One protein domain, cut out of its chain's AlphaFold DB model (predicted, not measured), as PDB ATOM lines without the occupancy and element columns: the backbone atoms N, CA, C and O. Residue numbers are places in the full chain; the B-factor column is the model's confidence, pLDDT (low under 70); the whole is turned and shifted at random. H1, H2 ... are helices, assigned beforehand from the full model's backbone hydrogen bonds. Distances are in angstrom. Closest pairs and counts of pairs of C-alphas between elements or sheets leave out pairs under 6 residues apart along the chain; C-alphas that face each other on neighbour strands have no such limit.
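AT A GLANCE: This is residues 53 to 118 of the 118 residues of the protein "4Fe-4S binding protein" of Xanthomonadales bacterium (UniProt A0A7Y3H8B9). What shape do these backbones make? They make a small cluster of crossed helices: H1 and H2 form a corner on one side, H4 and H5 lie side by side in opposite directions on the other, and the longest helix, H3, crosses H1 and reaches H4 near its own last residues. H3 and H4 open as a V from the tight link between them, and H4 also meets H1 and H2. What is it made of, and how large is it? The printed part has 66 residues with five named helices in the order H1 to H5 and no named strand, and its class is all helix. It is compact, with a radius of gyration of the C-alphas of 10.9 A and spans of 31 by 24 by 20 A.

HOW THE PARTS SIT: What does the longest helix meet? H3, residues 79 to 91, touches H1, residues 53 to 62, with residues 84 to 89 alone, at a steep tilt of 61 degrees; the closest C-alphas, of His 54 and Val 88, are 5.8 A apart. With residues 89 to 90 alone it touches H4, residues 94 to 104, in a helical hairpin at 42 degrees, the closest C-alphas being those of Ile 89 and Arg 97, 6.1 A apart. What else touches the hub, H4? H1 is about perpendicular to it at 77 degrees, with the C-alphas of Ile 61 and Ala 100 closest at 6.0 A. H2, residues 66 to 71, touches it at a steep tilt of 45 degrees, with the C-alphas of Gln 67 and Leu 104 closest at 6.2 A. Where is the last helix? H5, residues 107 to 116, only just touches H4, with 3 pairs of C-alphas within 8 A, the closest those of Ser 101 and Glu 110 at 6.2 A; they form a helical hairpin at a shallow tilt of 15 degrees. H5 is apart from H1 and H2. What do the backbones show? In H1, H2, H3, H4 and H5 every O i to N i+4 pair is within hydrogen-bond range.

IN THESE COORDINATES: Where do the helices begin and end? H1 begins at C-alpha 53 (373.956, 326.488, 255.378), H3 begins at C-alpha 79 (369.403, 317.803, 265.856), and H5 ends at C-alpha 116 (354.074, 328.993, 259.962). How long are they? From first to last C-alpha H3 measures 17.9 A, H4 15.6 A, H5 14.6 A, H1 14.2 A and H2 8.7 A.

THE WHOLE: How far does it reach? The two C-alphas farthest apart, of Asp 72 and His 118, are 32.3 A apart. Is it continuous? The printed part has no cut, and no link is long. Where is confidence low? Residues 73 to 74, 76 to 77 and 117 to 118 are under 70, and the mean pLDDT of the printed part is 83.3.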
ATOM      1  N   ALA A  53     375.076 327.418 255.227       83.62
ATOM      2  CA  ALA A  53     373.956 326.488 255.378       83.62
ATOM      3  C   ALA A  53     372.770 326.898 254.492       83.62
ATOM      4  O   ALA A  53     372.239 326.079 253.744       83.62
ATOM      5  N   HIS A  54     372.418 328.185 254.500       84.19
ATOM      6  CA  HIS A  54     371.381 328.740 253.639       84.19
ATOM      7  C   HIS A  54     371.710 328.486 252.163       84.19
ATOM      8  O   HIS A  54     370.865 327.997 251.414       84.19
ATOM      9  N   ARG A  55     372.964 328.720 251.759       86.69
ATOM     10  CA  ARG A  55     373.434 328.435 250.399       86.69
ATOM     11  C   ARG A  55     373.289 326.956 250.041       86.69
ATOM     12  O   ARG A  55     372.769 326.648 248.974       86.69
ATOM     13  N   ALA A  56     373.740 326.053 250.910       87.31
ATOM     14  CA  ALA A  56     373.693 324.614 250.668       87.31
ATOM     15  C   ALA A  56     372.256 324.109 250.481       87.31
ATOM     16  O   ALA A  56     371.985 323.388 249.523       87.31
ATOM     17  N   VAL A  57     371.328 324.539 251.342       88.50
ATOM     18  CA  VAL A  57     369.917 324.134 251.267       88.50
ATOM     19  C   VAL A  57     369.246 324.691 250.010       88.50
ATOM     20  O   VAL A  57     368.574 323.943 249.304       88.50
ATOM     21  N   VAL A  58     369.462 325.970 249.679       87.31
ATOM     22  CA  VAL A  58     368.885 326.584 248.467       87.31
ATOM     23  C   VAL A  58     369.392 325.891 247.206       87.31
ATOM     24  O   VAL A  58     368.584 325.514 246.363       87.31
ATOM     25  N   MET A  59     370.700 325.630 247.107       87.50
ATOM     26  CA  MET A  59     371.260 324.889 245.972       87.50
ATOM     27  C   MET A  59     370.709 323.464 245.882       87.50
ATOM     28  O   MET A  59     370.473 322.969 244.783       87.50
ATOM     29  N   ALA A  60     370.522 322.786 247.019       88.31
ATOM     30  CA  ALA A  60     369.976 321.435 247.036       88.31
ATOM     31  C   ALA A  60     368.522 321.413 246.543       88.31
ATOM     32  O   ALA A  60     368.181 320.559 245.727       88.31
ATOM     33  N   ILE A  61     367.700 322.384 246.951       88.62
ATOM     34  CA  ILE A  61     366.323 322.545 246.463       88.62
ATOM     35  C   ILE A  61     366.305 322.850 244.967       88.62
ATOM     36  O   ILE A  61     365.610 322.174 244.216       88.62
ATOM     37  N   GLU A  62     367.089 323.829 244.514       86.25
ATOM     38  CA  GLU A  62     367.127 324.240 243.103       86.25
ATOM     39  C   GLU A  62     367.583 323.103 242.178       86.25
ATOM     40  O   GLU A  62     367.152 323.026 241.032       86.25
ATOM     41  N   ARG A  63     368.407 322.177 242.683       88.06
ATOM     42  CA  ARG A  63     368.912 321.015 241.934       88.06
ATOM     43  C   ARG A  63     368.099 319.732 242.124       88.06
ATOM     44  O   ARG A  63     368.490 318.709 241.568       88.06
ATOM     45  N   GLY A  64     367.033 319.739 242.925       86.75
ATOM     46  CA  GLY A  64     366.259 318.521 243.203       86.75
ATOM     47  C   GLY A  64     366.990 317.480 244.061       86.75
ATOM     48  O   GLY A  64     366.704 316.290 243.957       86.75
ATOM     49  N   LYS A  65     367.979 317.904 244.856       88.38
ATOM     50  CA  LYS A  65     368.856 317.043 245.674       88.38
ATOM     51  C   LYS A  65     368.723 317.312 247.174       88.38
ATOM     52  O   LYS A  65     369.654 317.039 247.932       88.38
ATOM     53  N   LEU A  66     367.595 317.869 247.619       88.38
ATOM     54  CA  LEU A  66     367.369 318.152 249.038       88.38
ATOM     55  C   LEU A  66     367.415 316.876 249.891       88.38
ATOM     56  O   LEU A  66     367.991 316.887 250.975       88.38
ATOM     57  N   GLN A  67     366.883 315.768 249.376       84.69
ATOM     58  CA  GLN A  67     366.929 314.461 250.026       84.69
ATOM     59  C   GLN A  67     368.373 314.009 250.299       84.69
ATOM     60  O   GLN A  67     368.677 313.634 251.425       84.69
ATOM     61  N   ASN A  68     369.297 314.165 249.346       85.31
ATOM     62  CA  ASN A  68     370.705 313.801 249.541       85.31
ATOM     63  C   ASN A  68     371.360 314.645 250.643       85.31
ATOM     64  O   ASN A  68     372.129 314.142 251.457       85.31
ATOM     65  N   LEU A  69     371.027 315.940 250.708       85.19
ATOM     66  CA  LEU A  69     371.543 316.813 251.762       85.19
ATOM     67  C   LEU A  69     371.087 316.350 253.155       85.19
ATOM     68  O   LEU A  69     371.859 316.457 254.104       85.19
ATOM     69  N   ILE A  70     369.862 315.834 253.282       83.62
ATOM     70  CA  ILE A  70     369.279 315.410 254.562       83.62
ATOM     71  C   ILE A  70     369.707 313.988 254.952       83.62
ATOM     72  O   ILE A  70     370.093 313.758 256.101       83.62
ATOM     73  N   PHE A  71     369.647 313.044 254.013       80.44
ATOM     74  CA  PHE A  71     369.834 311.620 254.287       80.44
ATOM     75  C   PHE A  71     371.291 311.168 254.134       80.44
ATOM     76  O   PHE A  71     371.787 310.456 255.003       80.44
ATOM     77  N   ASP A  72     372.008 311.639 253.110       74.44
ATOM     78  CA  ASP A  72     373.362 311.139 252.815       74.44
ATOM     79  C   ASP A  72     374.429 311.812 253.692       74.44
ATOM     80  O   ASP A  72     375.463 311.224 254.000       74.44
ATOM     81  N   ASN A  73     374.176 313.045 254.144       68.19
ATOM     82  CA  ASN A  73     375.173 313.866 254.835       68.19
ATOM     83  C   ASN A  73     375.071 313.823 256.373       68.19
ATOM     84  O   ASN A  73     375.507 314.751 257.054       68.19
ATOM     85  N   ARG A  74     374.448 312.771 256.929       68.81
ATOM     86  CA  ARG A  74     374.207 312.580 258.377       68.81
ATOM     87  C   ARG A  74     373.501 313.759 259.065       68.81
ATOM     88  O   ARG A  74     373.599 313.905 260.281       68.81
ATOM     89  N   VAL A  75     372.756 314.594 258.335       70.50
ATOM     90  CA  VAL A  75     372.033 315.737 258.929       70.50
ATOM     91  C   VAL A  75     371.029 315.260 259.979       70.50
ATOM     92  O   VAL A  75     370.893 315.892 261.021       70.50
ATOM     93  N   LEU A  76     370.402 314.102 259.760       68.00
ATOM     94  CA  LEU A  76     369.523 313.459 260.741       68.00
ATOM     95  C   LEU A  76     370.226 313.077 262.050       68.00
ATOM     96  O   LEU A  76     369.574 312.988 263.084       68.00
ATOM     97  N   TRP A  77     371.542 312.858 262.029       68.31
ATOM     98  CA  TRP A  77     372.300 312.433 263.210       68.31
ATOM     99  C   TRP A  77     372.618 313.612 264.136       68.31
ATOM    100  O   TRP A  77     373.105 313.421 265.247       68.31
ATOM    101  N   SER A  78     372.340 314.842 263.693       81.00
ATOM    102  CA  SER A  78     372.505 316.048 264.488       81.00
ATOM    103  C   SER A  78     371.218 316.862 264.492       81.00
ATOM    104  O   SER A  78     370.879 317.529 263.515       81.00
ATOM    105  N   HIS A  79     370.549 316.913 265.647       80.25
ATOM    106  CA  HIS A  79     369.403 317.803 265.856       80.25
ATOM    107  C   HIS A  79     369.728 319.263 265.507       80.25
ATOM    108  O   HIS A  79     368.880 319.971 264.970       80.25
ATOM    109  N   ARG A  80     370.973 319.707 265.740       81.62
ATOM    110  CA  ARG A  80     371.436 321.054 265.373       81.62
ATOM    111  C   ARG A  80     371.500 321.243 263.857       81.62
ATOM    112  O   ARG A  80     371.056 322.277 263.362       81.62
ATOM    113  N   ALA A  81     372.032 320.268 263.120       82.69
ATOM    114  CA  ALA A  81     372.071 320.332 261.659       82.69
ATOM    115  C   ALA A  81     370.654 320.321 261.073       82.69
ATOM    116  O   ALA A  81     370.339 321.134 260.203       82.69
ATOM    117  N   MET A  82     369.776 319.465 261.603       85.19
ATOM    118  CA  MET A  82     368.384 319.392 261.169       85.19
ATOM    119  C   MET A  82     367.612 320.683 261.469       85.19
ATOM    120  O   MET A  82     366.899 321.180 260.598       85.19
ATOM    121  N   ALA A  83     367.810 321.279 262.649       84.75
ATOM    122  CA  ALA A  83     367.246 322.586 262.993       84.75
ATOM    123  C   ALA A  83     367.742 323.690 262.045       84.75
ATOM    124  O   ALA A  83     366.962 324.548 261.637       84.75
ATOM    125  N   GLY A  84     369.015 323.641 261.639       85.88
ATOM    126  CA  GLY A  84     369.572 324.538 260.628       85.88
ATOM    127  C   GLY A  84     368.870 324.401 259.277       85.88
ATOM    128  O   GLY A  84     368.428 325.399 258.712       85.88
ATOM    129  N   VAL A  85     368.708 323.177 258.771       86.50
ATOM    130  CA  VAL A  85     368.035 322.924 257.486       86.50
ATOM    131  C   VAL A  85     366.561 323.334 257.529       86.50
ATOM    132  O   VAL A  85     366.116 324.075 256.653       86.50
ATOM    133  N   LEU A  86     365.817 322.917 258.559       87.00
ATOM    134  CA  LEU A  86     364.407 323.287 258.731       87.00
ATOM    135  C   LEU A  86     364.237 324.798 258.886       87.00
ATOM    136  O   LEU A  86     363.370 325.383 258.243       87.00
ATOM    137  N   GLY A  87     365.096 325.449 259.672       86.25
ATOM    138  CA  GLY A  87     365.068 326.898 259.853       86.25
ATOM    139  C   GLY A  87     365.315 327.661 258.552       86.25
ATOM    140  O   GLY A  87     364.716 328.715 258.340       86.25
ATOM    141  N   VAL A  88     366.152 327.128 257.657       87.50
ATOM    142  CA  VAL A  88     366.320 327.702 256.321       87.50
ATOM    143  C   VAL A  88     365.059 327.479 255.484       87.50
ATOM    144  O   VAL A  88     364.557 328.454 254.933       87.50
ATOM    145  N   ILE A  89     364.522 326.253 255.412       87.69
ATOM    146  CA  ILE A  89     363.313 325.931 254.626       87.69
ATOM    147  C   ILE A  89     362.136 326.817 255.051       87.69
ATOM    148  O   ILE A  89     361.520 327.462 254.207       87.69
ATOM    149  N   LEU A  90     361.872 326.924 256.354       85.69
ATOM    150  CA  LEU A  90     360.763 327.713 256.892       85.69
ATOM    151  C   LEU A  90     360.950 329.225 256.715       85.69
ATOM    152  O   LEU A  90     359.974 329.954 256.765       85.69
ATOM    153  N   LYS A  91     362.159 329.742 256.470       85.88
ATOM    154  CA  LYS A  91     362.373 331.173 256.169       85.88
ATOM    155  C   LYS A  91     362.322 331.499 254.672       85.88
ATOM    156  O   LYS A  91     362.420 332.667 254.307       85.88
ATOM    157  N   MET A  92     362.180 330.497 253.800       83.81
ATOM    158  CA  MET A  92     362.123 330.719 252.353       83.81
ATOM    159  C   MET A  92     360.787 331.323 251.896       83.81
ATOM    160  O   MET A  92     359.775 331.128 252.569       83.81
ATOM    161  N   PRO A  93     360.753 331.968 250.711       82.31
ATOM    162  CA  PRO A  93     359.511 332.366 250.055       82.31
ATOM    163  C   PRO A  93     358.562 331.173 249.815       82.31
ATOM    164  O   PRO A  93     359.057 330.064 249.568       82.31
ATOM    165  N   PRO A  94     357.230 331.388 249.783       83.25
ATOM    166  CA  PRO A  94     356.224 330.317 249.724       83.25
ATOM    167  C   PRO A  94     356.464 329.301 248.599       83.25
ATOM    168  O   PRO A  94     356.454 328.092 248.814       83.25
ATOM    169  N   ILE A  95     356.816 329.783 247.403       82.25
ATOM    170  CA  ILE A  95     357.085 328.936 246.229       82.25
ATOM    171  C   ILE A  95     358.228 327.940 246.498       82.25
ATOM    172  O   ILE A  95     358.136 326.765 246.137       82.25
ATOM    173  N   LYS A  96     359.305 328.383 247.163       82.75
ATOM    174  CA  LYS A  96     360.452 327.519 247.484       82.75
ATOM    175  C   LYS A  96     360.122 326.533 248.613       82.75
ATOM    176  O   LYS A  96     360.619 325.409 248.571       82.75
ATOM    177  N   ARG A  97     359.247 326.897 249.562       85.56
ATOM    178  CA  ARG A  97     358.736 325.970 250.595       85.56
ATOM    179  C   ARG A  97     357.928 324.834 249.978       85.56
ATOM    180  O   ARG A  97     358.180 323.673 250.286       85.56
ATOM    181  N   VAL A  98     357.025 325.153 249.050       85.25
ATOM    182  CA  VAL A  98     356.231 324.151 248.320       85.25
ATOM    183  C   VAL A  98     357.141 323.209 247.532       85.25
ATOM    184  O   VAL A  98     356.948 321.994 247.563       85.25
ATOM    185  N   LEU A  99     358.167 323.740 246.860       84.06
ATOM    186  CA  LEU A  99     359.130 322.916 246.128       84.06
ATOM    187  C   LEU A  99     359.913 321.978 247.062       84.06
ATOM    188  O   LEU A  99     360.065 320.796 246.751       84.06
ATOM    189  N   ALA A 100     360.361 322.476 248.219       86.19
ATOM    190  CA  ALA A 100     361.030 321.667 249.238       86.19
ATOM    191  C   ALA A 100     360.110 320.566 249.798       86.19
ATOM    192  O   ALA A 100     360.532 319.413 249.912       86.19
ATOM    193  N   SER A 101     358.843 320.897 250.076       85.62
ATOM    194  CA  SER A 101     357.826 319.940 250.531       85.62
ATOM    195  C   SER A 101     357.596 318.829 249.504       85.62
ATOM    196  O   SER A 101     357.643 317.647 249.843       85.62
ATOM    197  N   LYS A 102     357.475 319.181 248.216       86.88
ATOM    198  CA  LYS A 102     357.320 318.208 247.121       86.88
ATOM    199  C   LYS A 102     358.522 317.276 246.948       86.88
ATOM    200  O   LYS A 102     358.319 316.120 246.588       86.88
ATOM    201  N   GLN A 103     359.749 317.752 247.176       86.50
ATOM    202  CA  GLN A 103     360.954 316.913 247.066       86.50
ATOM    203  C   GLN A 103     361.065 315.903 248.211       86.50
ATOM    204  O   GLN A 103     361.429 314.755 247.972       86.50
ATOM    205  N   LEU A 104     360.729 316.310 249.438       85.00
ATOM    206  CA  LEU A 104     360.821 315.435 250.612       85.00
ATOM    207  C   LEU A 104     359.579 314.576 250.842       85.00
ATOM    208  O   LEU A 104     359.688 313.545 251.501       85.00
ATOM    209  N   LYS A 105     358.413 314.990 250.330       84.62
ATOM    210  CA  LYS A 105     357.116 314.307 250.492       84.62
ATOM    211  C   LYS A 105     356.835 313.912 251.950       84.62
ATOM    212  O   LYS A 105     356.389 312.805 252.238       84.62
ATOM    213  N   SER A 106     357.136 314.819 252.880       86.69
ATOM    214  CA  SER A 106     357.031 314.572 254.318       86.69
ATOM    215  C   SER A 106     355.784 315.228 254.903       86.69
ATOM    216  O   SER A 106     355.684 316.454 254.920       86.69
ATOM    217  N   ARG A 107     354.886 314.413 255.477       85.69
ATOM    218  CA  ARG A 107     353.701 314.888 256.219       85.69
ATOM    219  C   ARG A 107     354.069 315.823 257.375       85.69
ATOM    220  O   ARG A 107     353.326 316.746 257.687       85.69
ATOM    221  N   TYR A 108     355.218 315.586 258.010       86.06
ATOM    222  CA  TYR A 108     355.716 316.431 259.095       86.06
ATOM    223  C   TYR A 108     356.101 317.825 258.590       86.06
ATOM    224  O   TYR A 108     355.715 318.826 259.186       86.06
ATOM    225  N   LEU A 109     356.821 317.896 257.466       85.00
ATOM    226  CA  LEU A 109     357.232 319.173 256.885       85.00
ATOM    227  C   LEU A 109     356.034 319.975 256.366       85.00
ATOM    228  O   LEU A 109     355.997 321.188 256.537       85.00
ATOM    229  N   GLU A 110     355.056 319.301 255.767       86.94
ATOM    230  CA  GLU A 110     353.811 319.920 255.306       86.94
ATOM    231  C   GLU A 110     353.023 320.540 256.469       86.94
ATOM    232  O   GLU A 110     352.643 321.705 256.401       86.94
ATOM    233  N   SER A 111     352.888 319.810 257.581       87.75
ATOM    234  CA  SER A 111     352.269 320.328 258.809       87.75
ATOM    235  C   SER A 111     353.007 321.555 259.365       87.75
ATOM    236  O   SER A 111     352.382 322.558 259.705       87.75
ATOM    237  N   LEU A 112     354.347 321.521 259.395       86.69
ATOM    238  CA  LEU A 112     355.160 322.652 259.856       86.69
ATOM    239  C   LEU A 112     355.019 323.897 258.973       86.69
ATOM    240  O   LEU A 112     354.990 325.006 259.499       86.69
ATOM    241  N   ILE A 113     354.966 323.735 257.648       86.75
ATOM    242  CA  ILE A 113     354.784 324.865 256.725       86.75
ATOM    243  C   ILE A 113     353.414 325.506 256.955       86.75
ATOM    244  O   ILE A 113     353.354 326.722 257.109       86.75
ATOM    245  N   ASN A 114     352.354 324.697 257.065       86.62
ATOM    246  CA  ASN A 114     350.998 325.188 257.322       86.62
ATOM    247  C   ASN A 114     350.906 325.961 258.646       86.62
ATOM    248  O   ASN A 114     350.256 326.997 258.704       86.62
ATOM    249  N   TYR A 115     351.597 325.498 259.693       85.00
ATOM    250  CA  TYR A 115     351.616 326.176 260.994       85.00
ATOM    251  C   TYR A 115     352.310 327.549 260.958       85.00
ATOM    252  O   TYR A 115     351.967 328.424 261.738       85.00
ATOM    253  N   VAL A 116     353.304 327.738 260.083       79.56
ATOM    254  CA  VAL A 116     354.074 328.993 259.962       79.56
ATOM    255  C   VAL A 116     353.421 329.989 258.991       79.56
ATOM    256  O   VAL A 116     353.808 331.156 258.951       79.56
ATOM    257  N   GLU A 117     352.478 329.538 258.164       69.12
ATOM    258  CA  GLU A 117     351.690 330.392 257.261       69.12
ATOM    259  C   GLU A 117     350.398 330.930 257.904       69.12
ATOM    260  O   GLU A 117     349.703 331.728 257.275       69.12
ATOM    261  N   HIS A 118     350.088 330.519 259.138       54.44
ATOM    262  CA  HIS A 118     349.059 331.110 260.005       54.44
ATOM    263  C   HIS A 118     349.698 332.066 261.016       54.44
ATOM    264  O   HIS A 118     349.045 333.085 261.330       54.44
TER     265      HIS A 118